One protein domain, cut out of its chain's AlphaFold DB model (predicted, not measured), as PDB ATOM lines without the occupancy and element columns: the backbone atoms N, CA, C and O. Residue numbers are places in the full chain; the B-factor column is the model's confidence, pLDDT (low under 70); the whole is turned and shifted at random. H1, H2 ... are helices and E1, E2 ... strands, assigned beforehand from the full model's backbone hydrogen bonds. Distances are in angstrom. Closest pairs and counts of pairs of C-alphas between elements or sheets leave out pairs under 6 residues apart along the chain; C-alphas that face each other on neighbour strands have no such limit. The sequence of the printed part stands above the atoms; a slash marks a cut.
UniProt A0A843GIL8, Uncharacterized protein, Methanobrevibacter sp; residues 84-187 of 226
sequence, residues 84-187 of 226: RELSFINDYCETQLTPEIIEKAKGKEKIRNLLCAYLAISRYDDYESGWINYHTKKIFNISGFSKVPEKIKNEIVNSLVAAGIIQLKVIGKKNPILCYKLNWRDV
ATOM      1  N   ARG A  84      49.870  25.316 -25.287       76.56
ATOM      2  CA  ARG A  84      48.559  25.833 -25.696       76.56
ATOM      3  C   ARG A  84      47.685  24.746 -26.318       76.56
ATOM      4  O   ARG A  84      46.525  24.622 -25.940       76.56
ATOM      5  N   GLU A  85      48.224  23.963 -27.250       73.25
ATOM      6  CA  GLU A  85      47.498  22.856 -27.888       73.25
ATOM      7  C   GLU A  85      47.119  21.779 -26.865       73.25
ATOM      8  O   GLU A  85      45.991  21.289 -26.875       73.25
ATOM      9  N   LEU A  86      48.034  21.448 -25.949       69.94
ATOM     10  CA  LEU A  86      47.769  20.502 -24.865       69.94
ATOM     11  C   LEU A  86      46.691  21.017 -23.902       69.94
ATOM     12  O   LEU A  86      45.778  20.267 -23.560       69.94
ATOM     13  N   SER A  87      46.758  22.295 -23.509       70.56
ATOM     14  CA  SER A  87      45.723  22.935 -22.685       70.56
ATOM     15  C   SER A  87      44.379  22.898 -23.393       70.56
ATOM     16  O   SER A  87      43.412  22.428 -22.813       70.56
ATOM     17  N   PHE A  88      44.326  23.284 -24.672       82.12
ATOM     18  CA  PHE A  88      43.093  23.258 -25.454       82.12
ATOM     19  C   PHE A  88      42.447  21.866 -25.468       82.12
ATOM     20  O   PHE A  88      41.249  21.739 -25.215       82.12
ATOM     21  N   ILE A  89      43.234  20.819 -25.743       78.44
ATOM     22  CA  ILE A  89      42.740  19.436 -25.757       78.44
ATOM     23  C   ILE A  89      42.189  19.055 -24.378       78.44
ATOM     24  O   ILE A  89      41.096  18.492 -24.287       78.44
ATOM     25  N   ASN A  90      42.924  19.365 -23.310       75.62
ATOM     26  CA  ASN A  90      42.507  19.044 -21.949       75.62
ATOM     27  C   ASN A  90      41.242  19.804 -21.541       75.62
ATOM     28  O   ASN A  90      40.288  19.172 -21.091       75.62
ATOM     29  N   ASP A  91      41.193  21.110 -21.779       80.06
ATOM     30  CA  ASP A  91      40.052  21.965 -21.456       80.06
ATOM     31  C   ASP A  91      38.800  21.509 -22.208       80.06
ATOM     32  O   ASP A  91      37.734  21.357 -21.605       80.06
ATOM     33  N   TYR A  92      38.922  21.211 -23.506       86.25
ATOM     34  CA  TYR A  92      37.815  20.682 -24.300       86.25
ATOM     35  C   TYR A  92      37.309  19.345 -23.742       86.25
ATOM     36  O   TYR A  92      36.107  19.176 -23.517       86.25
ATOM     37  N   CYS A  93      38.222  18.406 -23.468       82.12
ATOM     38  CA  CYS A  93      37.870  17.097 -22.928       82.12
ATOM     39  C   CYS A  93      37.238  17.174 -21.534       82.12
ATOM     40  O   CYS A  93      36.345  16.381 -21.227       82.12
ATOM     41  N   GLU A  94      37.671  18.114 -20.695       81.38
ATOM     42  CA  GLU A  94      37.154  18.230 -19.337       81.38
ATOM     43  C   GLU A  94      35.835  18.991 -19.251       81.38
ATOM     44  O   GLU A  94      34.964  18.568 -18.485       81.38
ATOM     45  N   THR A  95      35.668  20.048 -20.050       83.94
ATOM     46  CA  THR A  95      34.593  21.034 -19.851       83.94
ATOM     47  C   THR A  95      33.554  21.089 -20.968       83.94
ATOM     48  O   THR A  95      32.445  21.557 -20.721       83.94
ATOM     49  N   GLN A  96      33.865  20.609 -22.177       87.69
ATOM     50  CA  GLN A  96      33.010  20.821 -23.356       87.69
ATOM     51  C   GLN A  96      32.459  19.533 -23.979       87.69
ATOM     52  O   GLN A  96      31.575  19.599 -24.836       87.69
ATOM     53  N   LEU A  97      32.936  18.353 -23.569       88.75
ATOM     54  CA  LEU A  97      32.385  17.089 -24.058       88.75
ATOM     55  C   LEU A  97      30.974  16.843 -23.526       88.75
ATOM     56  O   LEU A  97      30.733  16.846 -22.319       88.75
ATOM     57  N   THR A  98      30.052  16.537 -24.437       89.25
ATOM     58  CA  THR A  98      28.703  16.120 -24.055       89.25
ATOM     59  C   THR A  98      28.728  14.709 -23.451       89.25
ATOM     60  O   THR A  98      29.547  13.875 -23.861       89.25
ATOM     61  N   PRO A  99      27.810  14.385 -22.518       91.06
ATOM     62  CA  PRO A  99      27.703  13.040 -21.950       91.06
ATOM     63  C   PRO A  99      27.560  11.944 -23.014       91.06
ATOM     64  O   PRO A  99      28.173  10.887 -22.902       91.06
ATOM     65  N   GLU A 100      26.823  12.233 -24.090       89.06
ATOM     66  CA  GLU A 100      26.618  11.316 -25.215       89.06
ATOM     67  C   GLU A 100      27.936  10.941 -25.912       89.06
ATOM     68  O   GLU A 100      28.181   9.768 -26.198       89.06
ATOM     69  N   ILE A 101      28.815  11.917 -26.170       88.00
ATOM     70  CA  ILE A 101      30.119  11.648 -26.794       88.00
ATOM     71  C   ILE A 101      30.992  10.824 -25.849       88.00
ATOM     72  O   ILE A 101      31.654   9.886 -26.295       88.00
ATOM     73  N   ILE A 102      30.986  11.148 -24.553       89.19
ATOM     74  CA  ILE A 102      31.762  10.423 -23.539       89.19
ATOM     75  C   ILE A 102      31.323   8.956 -23.488       89.19
ATOM     76  O   ILE A 102      32.176   8.066 -23.491       89.19
ATOM     77  N   GLU A 103      30.017   8.690 -23.499       90.25
ATOM     78  CA  GLU A 103      29.470   7.333 -23.502       90.25
ATOM     79  C   GLU A 103      29.867   6.567 -24.773       90.25
ATOM     80  O   GLU A 103      30.450   5.482 -24.690       90.25
ATOM     81  N   LYS A 104      29.648   7.160 -25.955       88.75
ATOM     82  CA  LYS A 104      30.008   6.560 -27.253       88.75
ATOM     83  C   LYS A 104      31.501   6.262 -27.366       88.75
ATOM     84  O   LYS A 104      31.899   5.213 -27.883       88.75
ATOM     85  N   ALA A 105      32.334   7.170 -26.864       84.75
ATOM     86  CA  ALA A 105      33.780   7.017 -26.829       84.75
ATOM     87  C   ALA A 105      34.257   6.035 -25.756       84.75
ATOM     88  O   ALA A 105      35.388   5.563 -25.850       84.75
ATOM     89  N   LYS A 106      33.408   5.682 -24.781       86.19
ATOM     90  CA  LYS A 106      33.762   4.934 -23.564       86.19
ATOM     91  C   LYS A 106      34.789   5.667 -22.693       86.19
ATOM     92  O   LYS A 106      35.700   5.039 -22.158       86.19
ATOM     93  N   GLY A 107      34.647   6.986 -22.575       79.81
ATOM     94  CA  GLY A 107      35.451   7.838 -21.700       79.81
ATOM     95  C   GLY A 107      36.102   9.032 -22.402       79.81
ATOM     96  O   GLY A 107      36.357   9.014 -23.608       79.81
ATOM     97  N   LYS A 108      36.412  10.068 -21.609       79.94
ATOM     98  CA  LYS A 108      37.086  11.301 -22.058       79.94
ATOM     99  C   LYS A 108      38.480  11.027 -22.634       79.94
ATOM    100  O   LYS A 108      38.865  11.646 -23.620       79.94
ATOM    101  N   GLU A 109      39.200  10.059 -22.064       74.56
ATOM    102  CA  GLU A 109      40.562   9.688 -22.480       74.56
ATOM    103  C   GLU A 109      40.633   9.286 -23.950       74.56
ATOM    104  O   GLU A 109      41.508   9.725 -24.683       74.56
ATOM    105  N   LYS A 110      39.655   8.523 -24.437       77.69
ATOM    106  CA  LYS A 110      39.635   8.129 -25.843       77.69
ATOM    107  C   LYS A 110      39.462   9.323 -26.776       77.69
ATOM    108  O   LYS A 110      40.125   9.385 -27.809       77.69
ATOM    109  N   ILE A 111      38.628  10.297 -26.413       84.75
ATOM    110  CA  ILE A 111      38.505  11.530 -27.199       84.75
ATOM    111  C   ILE A 111      39.791  12.357 -27.140       84.75
ATOM    112  O   ILE A 111      40.237  12.836 -28.179       84.75
ATOM    113  N   ARG A 112      40.431  12.456 -25.971       81.25
ATOM    114  CA  ARG A 112      41.744  13.098 -25.821       81.25
ATOM    115  C   ARG A 112      42.766  12.482 -26.780       81.25
ATOM    116  O   ARG A 112      43.365  13.194 -27.582       81.25
ATOM    117  N   ASN A 113      42.864  11.154 -26.801       74.31
ATOM    118  CA  ASN A 113      43.785  10.421 -27.673       74.31
ATOM    119  C   ASN A 113      43.429  10.596 -29.156       74.31
ATOM    120  O   ASN A 113      44.309  10.640 -30.015       74.31
ATOM    121  N   LEU A 114      42.137  10.727 -29.475       83.81
ATOM    122  CA  LEU A 114      41.670  11.050 -30.822       83.81
ATOM    123  C   LEU A 114      42.154  12.432 -31.267       83.81
ATOM    124  O   LEU A 114      42.717  12.542 -32.355       83.81
ATOM    125  N   LEU A 115      42.008  13.457 -30.427       83.56
ATOM    126  CA  LEU A 115      42.487  14.811 -30.720       83.56
ATOM    127  C   LEU A 115      44.017  14.871 -30.826       83.56
ATOM    128  O   LEU A 115      44.536  15.473 -31.767       83.56
ATOM    129  N   CYS A 116      44.738  14.164 -29.952       76.06
ATOM    130  CA  CYS A 116      46.190  14.002 -30.054       76.06
ATOM    131  C   CYS A 116      46.605  13.308 -31.362       76.06
ATOM    132  O   CYS A 116      47.592  13.705 -31.978       76.06
ATOM    133  N   ALA A 117      45.854  12.304 -31.831       73.31
ATOM    134  CA  ALA A 117      46.141  11.619 -33.092       73.31
ATOM    135  C   ALA A 117      45.952  12.538 -34.309       73.31
ATOM    136  O   ALA A 117      46.789  12.529 -35.216       73.31
ATOM    137  N   TYR A 118      44.889  13.352 -34.319       83.75
ATOM    138  CA  TYR A 118      44.707  14.398 -35.327       83.75
ATOM    139  C   TYR A 118      45.873  15.395 -35.302       83.75
ATOM    140  O   TYR A 118      46.461  15.684 -36.343       83.75
ATOM    141  N   LEU A 119      46.267  15.876 -34.123       76.69
ATOM    142  CA  LEU A 119      47.373  16.824 -33.999       76.69
ATOM    143  C   LEU A 119      48.712  16.218 -34.455       76.69
ATOM    144  O   LEU A 119      49.436  16.837 -35.235       76.69
ATOM    145  N   ALA A 120      49.022  14.983 -34.057       68.19
ATOM    146  CA  ALA A 120      50.241  14.284 -34.463       68.19
ATOM    147  C   ALA A 120      50.336  14.116 -35.985       68.19
ATOM    148  O   ALA A 120      51.381  14.375 -36.581       68.19
ATOM    149  N   ILE A 121      49.240  13.700 -36.628       70.62
ATOM    150  CA  ILE A 121      49.222  13.507 -38.082       70.62
ATOM    151  C   ILE A 121      49.329  14.848 -38.800       70.62
ATOM    152  O   ILE A 121      50.035  14.926 -39.801       70.62
ATOM    153  N   SER A 122      48.722  15.908 -38.259       74.75
ATOM    154  CA  SER A 122      48.825  17.246 -38.841       74.75
ATOM    155  C   SER A 122      50.256  17.779 -38.914       74.75
ATOM    156  O   SER A 122      50.598  18.490 -39.849       74.75
ATOM    157  N   ARG A 123      51.104  17.401 -37.951       65.94
ATOM    158  CA  ARG A 123      52.526  17.777 -37.895       65.94
ATOM    159  C   ARG A 123      53.394  16.952 -38.851       65.94
ATOM    160  O   ARG A 123      54.446  17.422 -39.265       65.94
ATOM    161  N   TYR A 124      52.973  15.725 -39.164       60.59
ATOM    162  CA  TYR A 124      53.689  14.827 -40.075       60.59
ATOM    163  C   TYR A 124      53.397  15.139 -41.548       60.59
ATOM    164  O   TYR A 124      54.289  15.066 -42.384       60.59
ATOM    165  N   ASP A 125      52.150  15.484 -41.853       59.12
ATOM    166  CA  ASP A 125      51.653  15.758 -43.205       59.12
ATOM    167  C   ASP A 125      51.359  17.262 -43.366       59.12
ATOM    168  O   ASP A 125      50.280  17.685 -43.786       59.12
ATOM    169  N   ASP A 126      52.316  18.077 -42.912       57.84
ATOM    170  CA  ASP A 126      52.185  19.528 -42.812       57.84
ATOM    171  C   ASP A 126      52.354  20.184 -44.188       57.84
ATOM    172  O   ASP A 126      53.466  20.463 -44.635       57.84
ATOM    173  N   TYR A 127      51.234  20.396 -44.878       58.66
ATOM    174  CA  TYR A 127      51.175  21.149 -46.131       58.66
ATOM    175  C   TYR A 127      50.889  22.632 -45.873       58.66
ATOM    176  O   TYR A 127      50.059  22.968 -45.029       58.66
ATOM    177  N   GLU A 128      51.478  23.519 -46.686       55.50
ATOM    178  CA  GLU A 128      51.327  24.989 -46.598       55.50
ATOM    179  C   GLU A 128      49.863  25.467 -46.545       55.50
ATOM    180  O   GLU A 128      49.556  26.494 -45.950       55.50
ATOM    181  N   SER A 129      48.927  24.693 -47.107       66.75
ATOM    182  CA  SER A 129      47.491  25.008 -47.091       66.75
ATOM    183  C   SER A 129      46.807  24.859 -45.717       66.75
ATOM    184  O   SER A 129      45.654  25.272 -45.548       66.75
ATOM    185  N   GLY A 130      47.463  24.212 -44.749       70.62
ATOM    186  CA  GLY A 130      46.895  23.850 -43.448       70.62
ATOM    187  C   GLY A 130      45.813  22.759 -43.497       70.62
ATOM    188  O   GLY A 130      45.261  22.414 -42.452       70.62
ATOM    189  N   TRP A 131      45.494  22.221 -44.679       82.94
ATOM    190  CA  TRP A 131      44.620  21.060 -44.857       82.94
ATOM    191  C   TRP A 131      45.451  19.784 -44.912       82.94
ATOM    192  O   TRP A 131      46.359  19.666 -45.729       82.94
ATOM    193  N   ILE A 132      45.099  18.822 -44.067       81.81
ATOM    194  CA  ILE A 132      45.832  17.566 -43.902       81.81
ATOM    195  C   ILE A 132      44.988  16.419 -44.439       81.81
ATOM    196  O   ILE A 132      43.772  16.402 -44.239       81.81
ATOM    197  N   ASN A 133      45.602  15.442 -45.104       80.19
ATOM    198  CA  ASN A 133      44.867  14.290 -45.612       80.19
ATOM    199  C   ASN A 133      44.228  13.496 -44.458       80.19
ATOM    200  O   ASN A 133      44.880  13.125 -43.476       80.19
ATOM    201  N   TYR A 134      42.926  13.225 -44.560       82.44
ATOM    202  CA  TYR A 134      42.184  12.522 -43.523       82.44
ATOM    203  C   TYR A 134      42.398  11.011 -43.631       82.44
ATOM    204  O   TYR A 134      41.587  10.254 -44.165       82.44
ATOM    205  N   HIS A 135      43.518  10.552 -43.075       75.38
ATOM    206  CA  HIS A 135      43.854   9.136 -42.968       75.38
ATOM    207  C   HIS A 135      43.067   8.446 -41.843       75.38
ATOM    208  O   HIS A 135      43.633   8.057 -40.819       75.38
ATOM    209  N   THR A 136      41.767   8.242 -42.057       75.81
ATOM    210  CA  THR A 136      40.792   7.683 -41.102       75.81
ATOM    211  C   THR A 136      41.326   6.460 -40.348       75.81
ATOM    212  O   THR A 136      41.349   6.426 -39.118       75.81
ATOM    213  N   LYS A 137      41.857   5.467 -41.076       72.12
ATOM    214  CA  LYS A 137      42.416   4.239 -40.484       72.12
ATOM    215  C   LYS A 137      43.606   4.522 -39.563       72.12
ATOM    216  O   LYS A 137      43.713   3.902 -38.511       72.12
ATOM    217  N   LYS A 138      44.497   5.443 -39.943       70.94
ATOM    218  CA  LYS A 138      45.687   5.801 -39.153       70.94
ATOM    219  C   LYS A 138      45.269   6.530 -37.875       70.94
ATOM    220  O   LYS A 138      45.671   6.112 -36.795       70.94
ATOM    221  N   ILE A 139      44.396   7.531 -38.002       74.19
ATOM    222  CA  ILE A 139      43.872   8.332 -36.885       74.19
ATOM    223  C   ILE A 139      43.194   7.436 -35.846       74.19
ATOM    224  O   ILE A 139      43.563   7.465 -34.674       74.19
ATOM    225  N   PHE A 140      42.257   6.582 -36.267       78.44
ATOM    226  CA  PHE A 140      41.520   5.722 -35.339       78.44
ATOM    227  C   PHE A 140      42.331   4.552 -34.783       78.44
ATOM    228  O   PHE A 140      42.034   4.062 -33.693       78.44
ATOM    229  N   ASN A 141      43.356   4.090 -35.498       69.00
ATOM    230  CA  ASN A 141      44.270   3.096 -34.946       69.00
ATOM    231  C   ASN A 141      45.128   3.691 -33.829       69.00
ATOM    232  O   ASN A 141      45.247   3.060 -32.780       69.00
ATOM    233  N   ILE A 142      45.675   4.892 -34.034       63.28
ATOM    234  CA  ILE A 142      46.501   5.587 -33.038       63.28
ATOM    235  C   ILE A 142      45.679   5.913 -31.786       63.28
ATOM    236  O   ILE A 142      46.140   5.686 -30.675       63.28
ATOM    237  N   SER A 143      44.436   6.365 -31.954       64.44
ATOM    238  CA  SER A 143      43.576   6.787 -30.843       64.44
ATOM    239  C   SER A 143      42.840   5.660 -30.105       64.44
ATOM    240  O   SER A 143      42.016   5.923 -29.232       64.44
ATOM    241  N   GLY A 144      43.085   4.388 -30.444       69.12
ATOM    242  CA  GLY A 144      42.440   3.252 -29.764       69.12
ATOM    243  C   GLY A 144      40.970   3.010 -30.156       69.12
ATOM    244  O   GLY A 144      40.220   2.340 -29.431       69.12
ATOM    245  N   PHE A 145      40.559   3.515 -31.321       75.31
ATOM    246  CA  PHE A 145      39.236   3.328 -31.930       75.31
ATOM    247  C   PHE A 145      39.199   2.235 -33.005       75.31
ATOM    248  O   PHE A 145      38.152   2.009 -33.607       75.31
ATOM    249  N   SER A 146      40.297   1.513 -33.241       74.81
ATOM    250  CA  SER A 146      40.400   0.489 -34.298       74.81
ATOM    251  C   SER A 146      39.265  -0.544 -34.289       74.81
ATOM    252  O   SER A 146      38.791  -0.948 -35.348       74.81
ATOM    253  N   LYS A 147      38.792  -0.932 -33.097       77.88
ATOM    254  CA  LYS A 147      37.704  -1.906 -32.888       77.88
ATOM    255  C   LYS A 147      36.325  -1.276 -32.657       77.88
ATOM    256  O   LYS A 147      35.367  -1.997 -32.395       77.88
ATOM    257  N   VAL A 148      36.217   0.051 -32.681       80.56
ATOM    258  CA  VAL A 148      34.935   0.748 -32.509       80.56
ATOM    259  C   VAL A 148      34.151   0.672 -33.827       80.56
ATOM    260  O   VAL A 148      34.762   0.798 -34.891       80.56
ATOM    261  N   PRO A 149      32.823   0.447 -33.801       87.69
ATOM    262  CA  PRO A 149      32.021   0.427 -35.021       87.69
ATOM    263  C   PRO A 149      32.127   1.739 -35.803       87.69
ATOM    264  O   PRO A 149      32.131   2.818 -35.212       87.69
ATOM    265  N   GLU A 150      32.156   1.653 -37.133       85.31
ATOM    266  CA  GLU A 150      32.337   2.825 -38.004       85.31
ATOM    267  C   GLU A 150      31.245   3.882 -37.806       85.31
ATOM    268  O   GLU A 150      31.531   5.073 -37.765       85.31
ATOM    269  N   LYS A 151      30.003   3.441 -37.569       89.25
ATOM    270  CA  LYS A 151      28.885   4.329 -37.231       89.25
ATOM    271  C   LYS A 151      29.208   5.216 -36.022       89.25
ATOM    272  O   LYS A 151      29.026   6.425 -36.085       89.25
ATOM    273  N   ILE A 152      29.752   4.628 -34.956       88.25
ATOM    274  CA  ILE A 152      30.102   5.358 -33.731       88.25
ATOM    275  C   ILE A 152      31.274   6.312 -33.980       88.25
ATOM    276  O   ILE A 152      31.256   7.442 -33.502       88.25
ATOM    277  N   LYS A 153      32.279   5.892 -34.757       89.00
ATOM    278  CA  LYS A 153      33.387   6.776 -35.148       89.00
ATOM    279  C   LYS A 153      32.884   8.009 -35.900       89.00
ATOM    280  O   LYS A 153      33.306   9.117 -35.589       89.00
ATOM    281  N   ASN A 154      31.970   7.813 -36.850       87.94
ATOM    282  CA  ASN A 154      31.381   8.899 -37.628       87.94
ATOM    283  C   ASN A 154      30.556   9.840 -36.752       87.94
ATOM    284  O   ASN A 154      30.678  11.050 -36.892       87.94
ATOM    285  N   GLU A 155      29.764   9.309 -35.822       89.25
ATOM    286  CA  GLU A 155      29.017  10.129 -34.864       89.25
ATOM    287  C   GLU A 155      29.952  10.994 -34.011       89.25
ATOM    288  O   GLU A 155      29.731  12.195 -33.905       89.25
ATOM    289  N   ILE A 156      31.040  10.419 -33.485       90.94
ATOM    290  CA  ILE A 156      32.049  11.164 -32.720       90.94
ATOM    291  C   ILE A 156      32.681  12.263 -33.578       90.94
ATOM    292  O   ILE A 156      32.767  13.409 -33.142       90.94
ATOM    293  N   VAL A 157      33.107  11.945 -34.803       91.94
ATOM    294  CA  VAL A 157      33.722  12.935 -35.702       91.94
ATOM    295  C   VAL A 157      32.739  14.039 -36.065       91.94
ATOM    296  O   VAL A 157      33.106  15.207 -36.003       91.94
ATOM    297  N   ASN A 158      31.487  13.706 -36.369       88.69
ATOM    298  CA  ASN A 158      30.451  14.692 -36.661       88.69
ATOM    299  C   ASN A 158      30.200  15.617 -35.469       88.69
ATOM    300  O   ASN A 158      30.047  16.819 -35.662       88.69
ATOM    301  N   SER A 159      30.219  15.093 -34.241       87.69
ATOM    302  CA  SER A 159      30.131  15.927 -33.043       87.69
ATOM    303  C   SER A 159      31.333  16.865 -32.891       87.69
ATOM    304  O   SER A 159      31.148  18.034 -32.562       87.69
ATOM    305  N   LEU A 160      32.554  16.397 -33.176       89.50
ATOM    306  CA  LEU A 160      33.756  17.244 -33.152       89.50
ATOM    307  C   LEU A 160      33.721  18.325 -34.245       89.50
ATOM    308  O   LEU A 160      34.190  19.440 -34.020       89.50
ATOM    309  N   VAL A 161      33.140  18.013 -35.407       91.19
ATOM    310  CA  VAL A 161      32.917  18.978 -36.494       91.19
ATOM    311  C   VAL A 161      31.868  20.014 -36.104       91.19
ATOM    312  O   VAL A 161      32.104  21.209 -36.267       91.19
ATOM    313  N   ALA A 162      30.740  19.582 -35.538       87.62
ATOM    314  CA  ALA A 162      29.684  20.476 -35.068       87.62
ATOM    315  C   ALA A 162      30.172  21.418 -33.953       87.62
ATOM    316  O   ALA A 162      29.769  22.575 -33.908       87.62
ATOM    317  N   ALA A 163      31.083  20.945 -33.099       85.69
ATOM    318  CA  ALA A 163      31.733  21.748 -32.067       85.69
ATOM    319  C   ALA A 163      32.865  22.654 -32.602       85.69
ATOM    320  O   ALA A 163      33.505  23.356 -31.824       85.69
ATOM    321  N   GLY A 164      33.157  22.633 -33.908       86.62
ATOM    322  CA  GLY A 164      34.213  23.447 -34.518       86.62
ATOM    323  C   GLY A 164      35.642  23.011 -34.171       86.62
ATOM    324  O   GLY A 164      36.594  23.727 -34.480       86.62
ATOM    325  N   ILE A 165      35.814  21.837 -33.558       89.75
ATOM    326  CA  ILE A 165      37.122  21.303 -33.147       89.75
ATOM    327  C   ILE A 165      37.906  20.796 -34.353       89.75
ATOM    328  O   ILE A 165      39.129  20.915 -34.405       89.75
ATOM    329  N   ILE A 166      37.200  20.234 -35.331       91.12
ATOM    330  CA  ILE A 166      37.777  19.729 -36.574       91.12
ATOM    331  C   ILE A 166      36.965  20.298 -37.727       91.12
ATOM    332  O   ILE A 166      35.741  20.283 -37.701       91.12
ATOM    333  N   GLN A 167      37.635  20.768 -38.771       90.94
ATOM    334  CA  GLN A 167      36.978  21.073 -40.039       90.94
ATOM    335  C   GLN A 167      37.270  19.961 -41.032       90.94
ATOM    336  O   GLN A 167      38.409  19.512 -41.104       90.94
ATOM    337  N   LEU A 168      36.270  19.542 -41.807       89.00
ATOM    338  CA  LEU A 168      36.426  18.566 -42.885       89.00
ATOM    339  C   LEU A 168      36.128  19.218 -44.232       89.00
ATOM    340  O   LEU A 168      35.190  20.005 -44.357       89.00
ATOM    341  N   LYS A 169      36.914  18.876 -45.251       84.94
ATOM    342  CA  LYS A 169      36.716  19.361 -46.620       84.94
ATOM    343  C   LYS A 169      37.179  18.324 -47.625       84.94
ATOM    344  O   LYS A 169      38.224  17.711 -47.447       84.94
ATOM    345  N   VAL A 170      36.430  18.166 -48.710       79.94
ATOM    346  CA  VAL A 170      36.877  17.383 -49.867       79.94
ATOM    347  C   VAL A 170      37.641  18.298 -50.824       79.94
ATOM    348  O   VAL A 170      37.143  19.357 -51.210       79.94
ATOM    349  N   ILE A 171      38.853  17.899 -51.202       72.69
ATOM    350  CA  ILE A 171      39.733  18.630 -52.117       72.69
ATOM    351  C   ILE A 171      39.911  17.818 -53.404       72.69
ATOM    352  O   ILE A 171      40.118  16.610 -53.365       72.69
ATOM    353  N   GLY A 172      39.860  18.500 -54.552       65.06
ATOM    354  CA  GLY A 172      40.062  17.901 -55.874       65.06
ATOM    355  C   GLY A 172      38.758  17.516 -56.582       65.06
ATOM    356  O   GLY A 172      37.838  16.969 -55.985       65.06
ATOM    357  N   LYS A 173      38.677  17.812 -57.889       58.88
ATOM    358  CA  LYS A 173      37.492  17.521 -58.727       58.88
ATOM    359  C   LYS A 173      37.520  16.132 -59.377       58.88
ATOM    360  O   LYS A 173      36.473  15.525 -59.547       58.88
ATOM    361  N   LYS A 174      38.703  15.650 -59.786       62.38
ATOM    362  CA  LYS A 174      38.868  14.361 -60.494       62.38
ATOM    363  C   LYS A 174      39.200  13.204 -59.548       62.38
ATOM    364  O   LYS A 174      38.651  12.125 -59.715       62.38
ATOM    365  N   ASN A 175      40.035  13.466 -58.542       66.88
ATOM    366  CA  ASN A 175      40.396  12.534 -57.474       66.88
ATOM    367  C   ASN A 175      40.091  13.213 -56.130       66.88
ATOM    368  O   ASN A 175      40.970  13.891 -55.598       66.88
ATOM    369  N   PRO A 176      38.841  13.145 -55.641       71.56
ATOM    370  CA  PRO A 176      38.464  13.789 -54.391       71.56
ATOM    371  C   PRO A 176      39.179  13.126 -53.209       71.56
ATOM    372  O   PRO A 176      39.105  11.911 -53.032       71.56
ATOM    373  N   ILE A 177      39.850  13.935 -52.392       73.56
ATOM    374  CA  ILE A 177      40.520  13.522 -51.157       73.56
ATOM    375  C   ILE A 177      39.824  14.224 -49.996       73.56
ATOM    376  O   ILE A 177      39.597  15.432 -50.045       73.56
ATOM    377  N   LEU A 178      39.465  13.472 -48.957       80.06
ATOM    378  CA  LEU A 178      38.934  14.050 -47.730       80.06
ATOM    379  C   LEU A 178      40.098  14.557 -46.878       80.06
ATOM    380  O   LEU A 178      41.029  13.813 -46.585       80.06
ATOM    381  N   CYS A 179      40.034  15.819 -46.481       83.81
ATOM    382  CA  CYS A 179      41.034  16.492 -45.670       83.81
ATOM    383  C   CYS A 179      40.407  17.038 -44.388       83.81
ATOM    384  O   CYS A 179      39.196  17.279 -44.333       83.81
ATOM    385  N   TYR A 180      41.241  17.275 -43.378       88.31
ATOM    386  CA  TYR A 180      40.854  17.943 -42.144       88.31
ATOM    387  C   TYR A 180      41.761  19.131 -41.816       88.31
ATOM    388  O   TYR A 180      42.884  19.222 -42.311       88.31
ATOM    389  N   LYS A 181      41.272  20.038 -40.968       89.19
ATOM    390  CA  LYS A 181      42.034  21.166 -40.418       89.19
ATOM    391  C   LYS A 181      41.734  21.345 -38.930       89.19
ATOM    392  O   LYS A 181      40.601  21.136 -38.492       89.19
ATOM    393  N   LEU A 182      42.760  21.732 -38.171       88.56
ATOM    394  CA  LEU A 182      42.698  22.033 -36.740       88.56
ATOM    395  C   LEU A 182      42.995  23.524 -36.542       88.56
ATOM    396  O   LEU A 182      44.149  23.934 -36.590       88.56
ATOM    397  N   ASN A 183      41.971  24.354 -36.348       82.44
ATOM    398  CA  ASN A 183      42.164  25.813 -36.255       82.44
ATOM    399  C   ASN A 183      42.819  26.271 -34.945       82.44
ATOM    400  O   ASN A 183      43.306  27.392 -34.851       82.44
ATOM    401  N   TRP A 184      42.815  25.405 -33.938       82.50
ATOM    402  CA  TRP A 184      43.451  25.610 -32.639       82.50
ATOM    403  C   TRP A 184      44.903  25.107 -32.600       82.50
ATOM    404  O   TRP A 184      45.572  25.282 -31.586       82.50
ATOM    405  N   ARG A 185      45.389  24.486 -33.688       79.19
ATOM    406  CA  ARG A 185      46.792  24.089 -33.845       79.19
ATOM    407  C   ARG A 185      47.658  25.330 -34.040       79.19
ATOM    408  O   ARG A 185      47.364  26.169 -34.892       79.19
ATOM    409  N   ASP A 186      48.782  25.380 -33.339       68.00
ATOM    410  CA  ASP A 186      49.815  26.377 -33.579       68.00
ATOM    411  C   ASP A 186      50.604  25.964 -34.826       68.00
ATOM    412  O   ASP A 186      51.442  25.055 -34.802       68.00
ATOM    413  N   VAL A 187      50.324  26.617 -35.952       60.66
ATOM    414  CA  VAL A 187      51.150  26.473 -37.152       60.66
ATOM    415  C   VAL A 187      52.484  27.151 -36.844       60.66
ATOM    416  O   VAL A 187      52.542  28.374 -36.726       60.66
TER     417      VAL A 187
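Overview. This is residues 84 to 187 of the 226 residues of an uncharacterized protein of Methanobrevibacter sp (UniProt A0A843GIL8). You will find a small helical body beside a two-strand hairpin: the long helix H3 has H1 and H4 packed on it, H2 meets its first end, H5 touches H2, and the hairpin E1 and E2 lies at one end of the longest axis. The printed part has 104 residues, with five named helices followed by two named strands, antiparallel in the order E1 - E2; the class is mostly helix. It is compact, with a radius of gyration of the C-alphas of 13.3 A, and spans 39 by 32 by 22 A.

Arrangement. Start at H1, residues 84 to 96: its residues 89 to 94 touch H3, residues 108 to 124, at a shallow tilt of 29 degrees, opposite ways, closest at C-alphas 93 and 108, 5.9 A. H2, residues 99 to 105, and H3 touch only at the corner, and only just, with 3 pairs of C-alphas within 8 A, closest at 102 and 108, 5.6 A. H4, residues 136 to 142, touches H3 at a steep tilt of 66 degrees, closest at C-alphas 117 and 139, 5.5 A. H5, residues 150 to 162, touches H2, closest at C-alphas 101 and 156, 6.3 A, and is near H3. In these five helices every O i to N i+4 pair is within hydrogen-bond range. E1, residues 167 to 171, and E2, residues 177 to 181, form an antiparallel hairpin; look at N 169 and O 179, 2.9 A. Residues 132 to 133 pair antiparallel with 179 to 180 of E2.

Along the chain. Find C-alpha 84 at (48.559, 25.833, -25.696), where H1 begins its 16.5 A. H3 is 24.8 A long, H5 18.1 A. E2 ends at C-alpha 181, (42.034, 21.166, -40.418).

Size, cuts and confidence. C-alphas 95 and 174 are farthest apart, 41.4 A. The printed part has no cut; the link from H3 to H4 is long. Mean pLDDT of the printed part is 79.0; low stretches include residues 123 to 129 and 172 to 175.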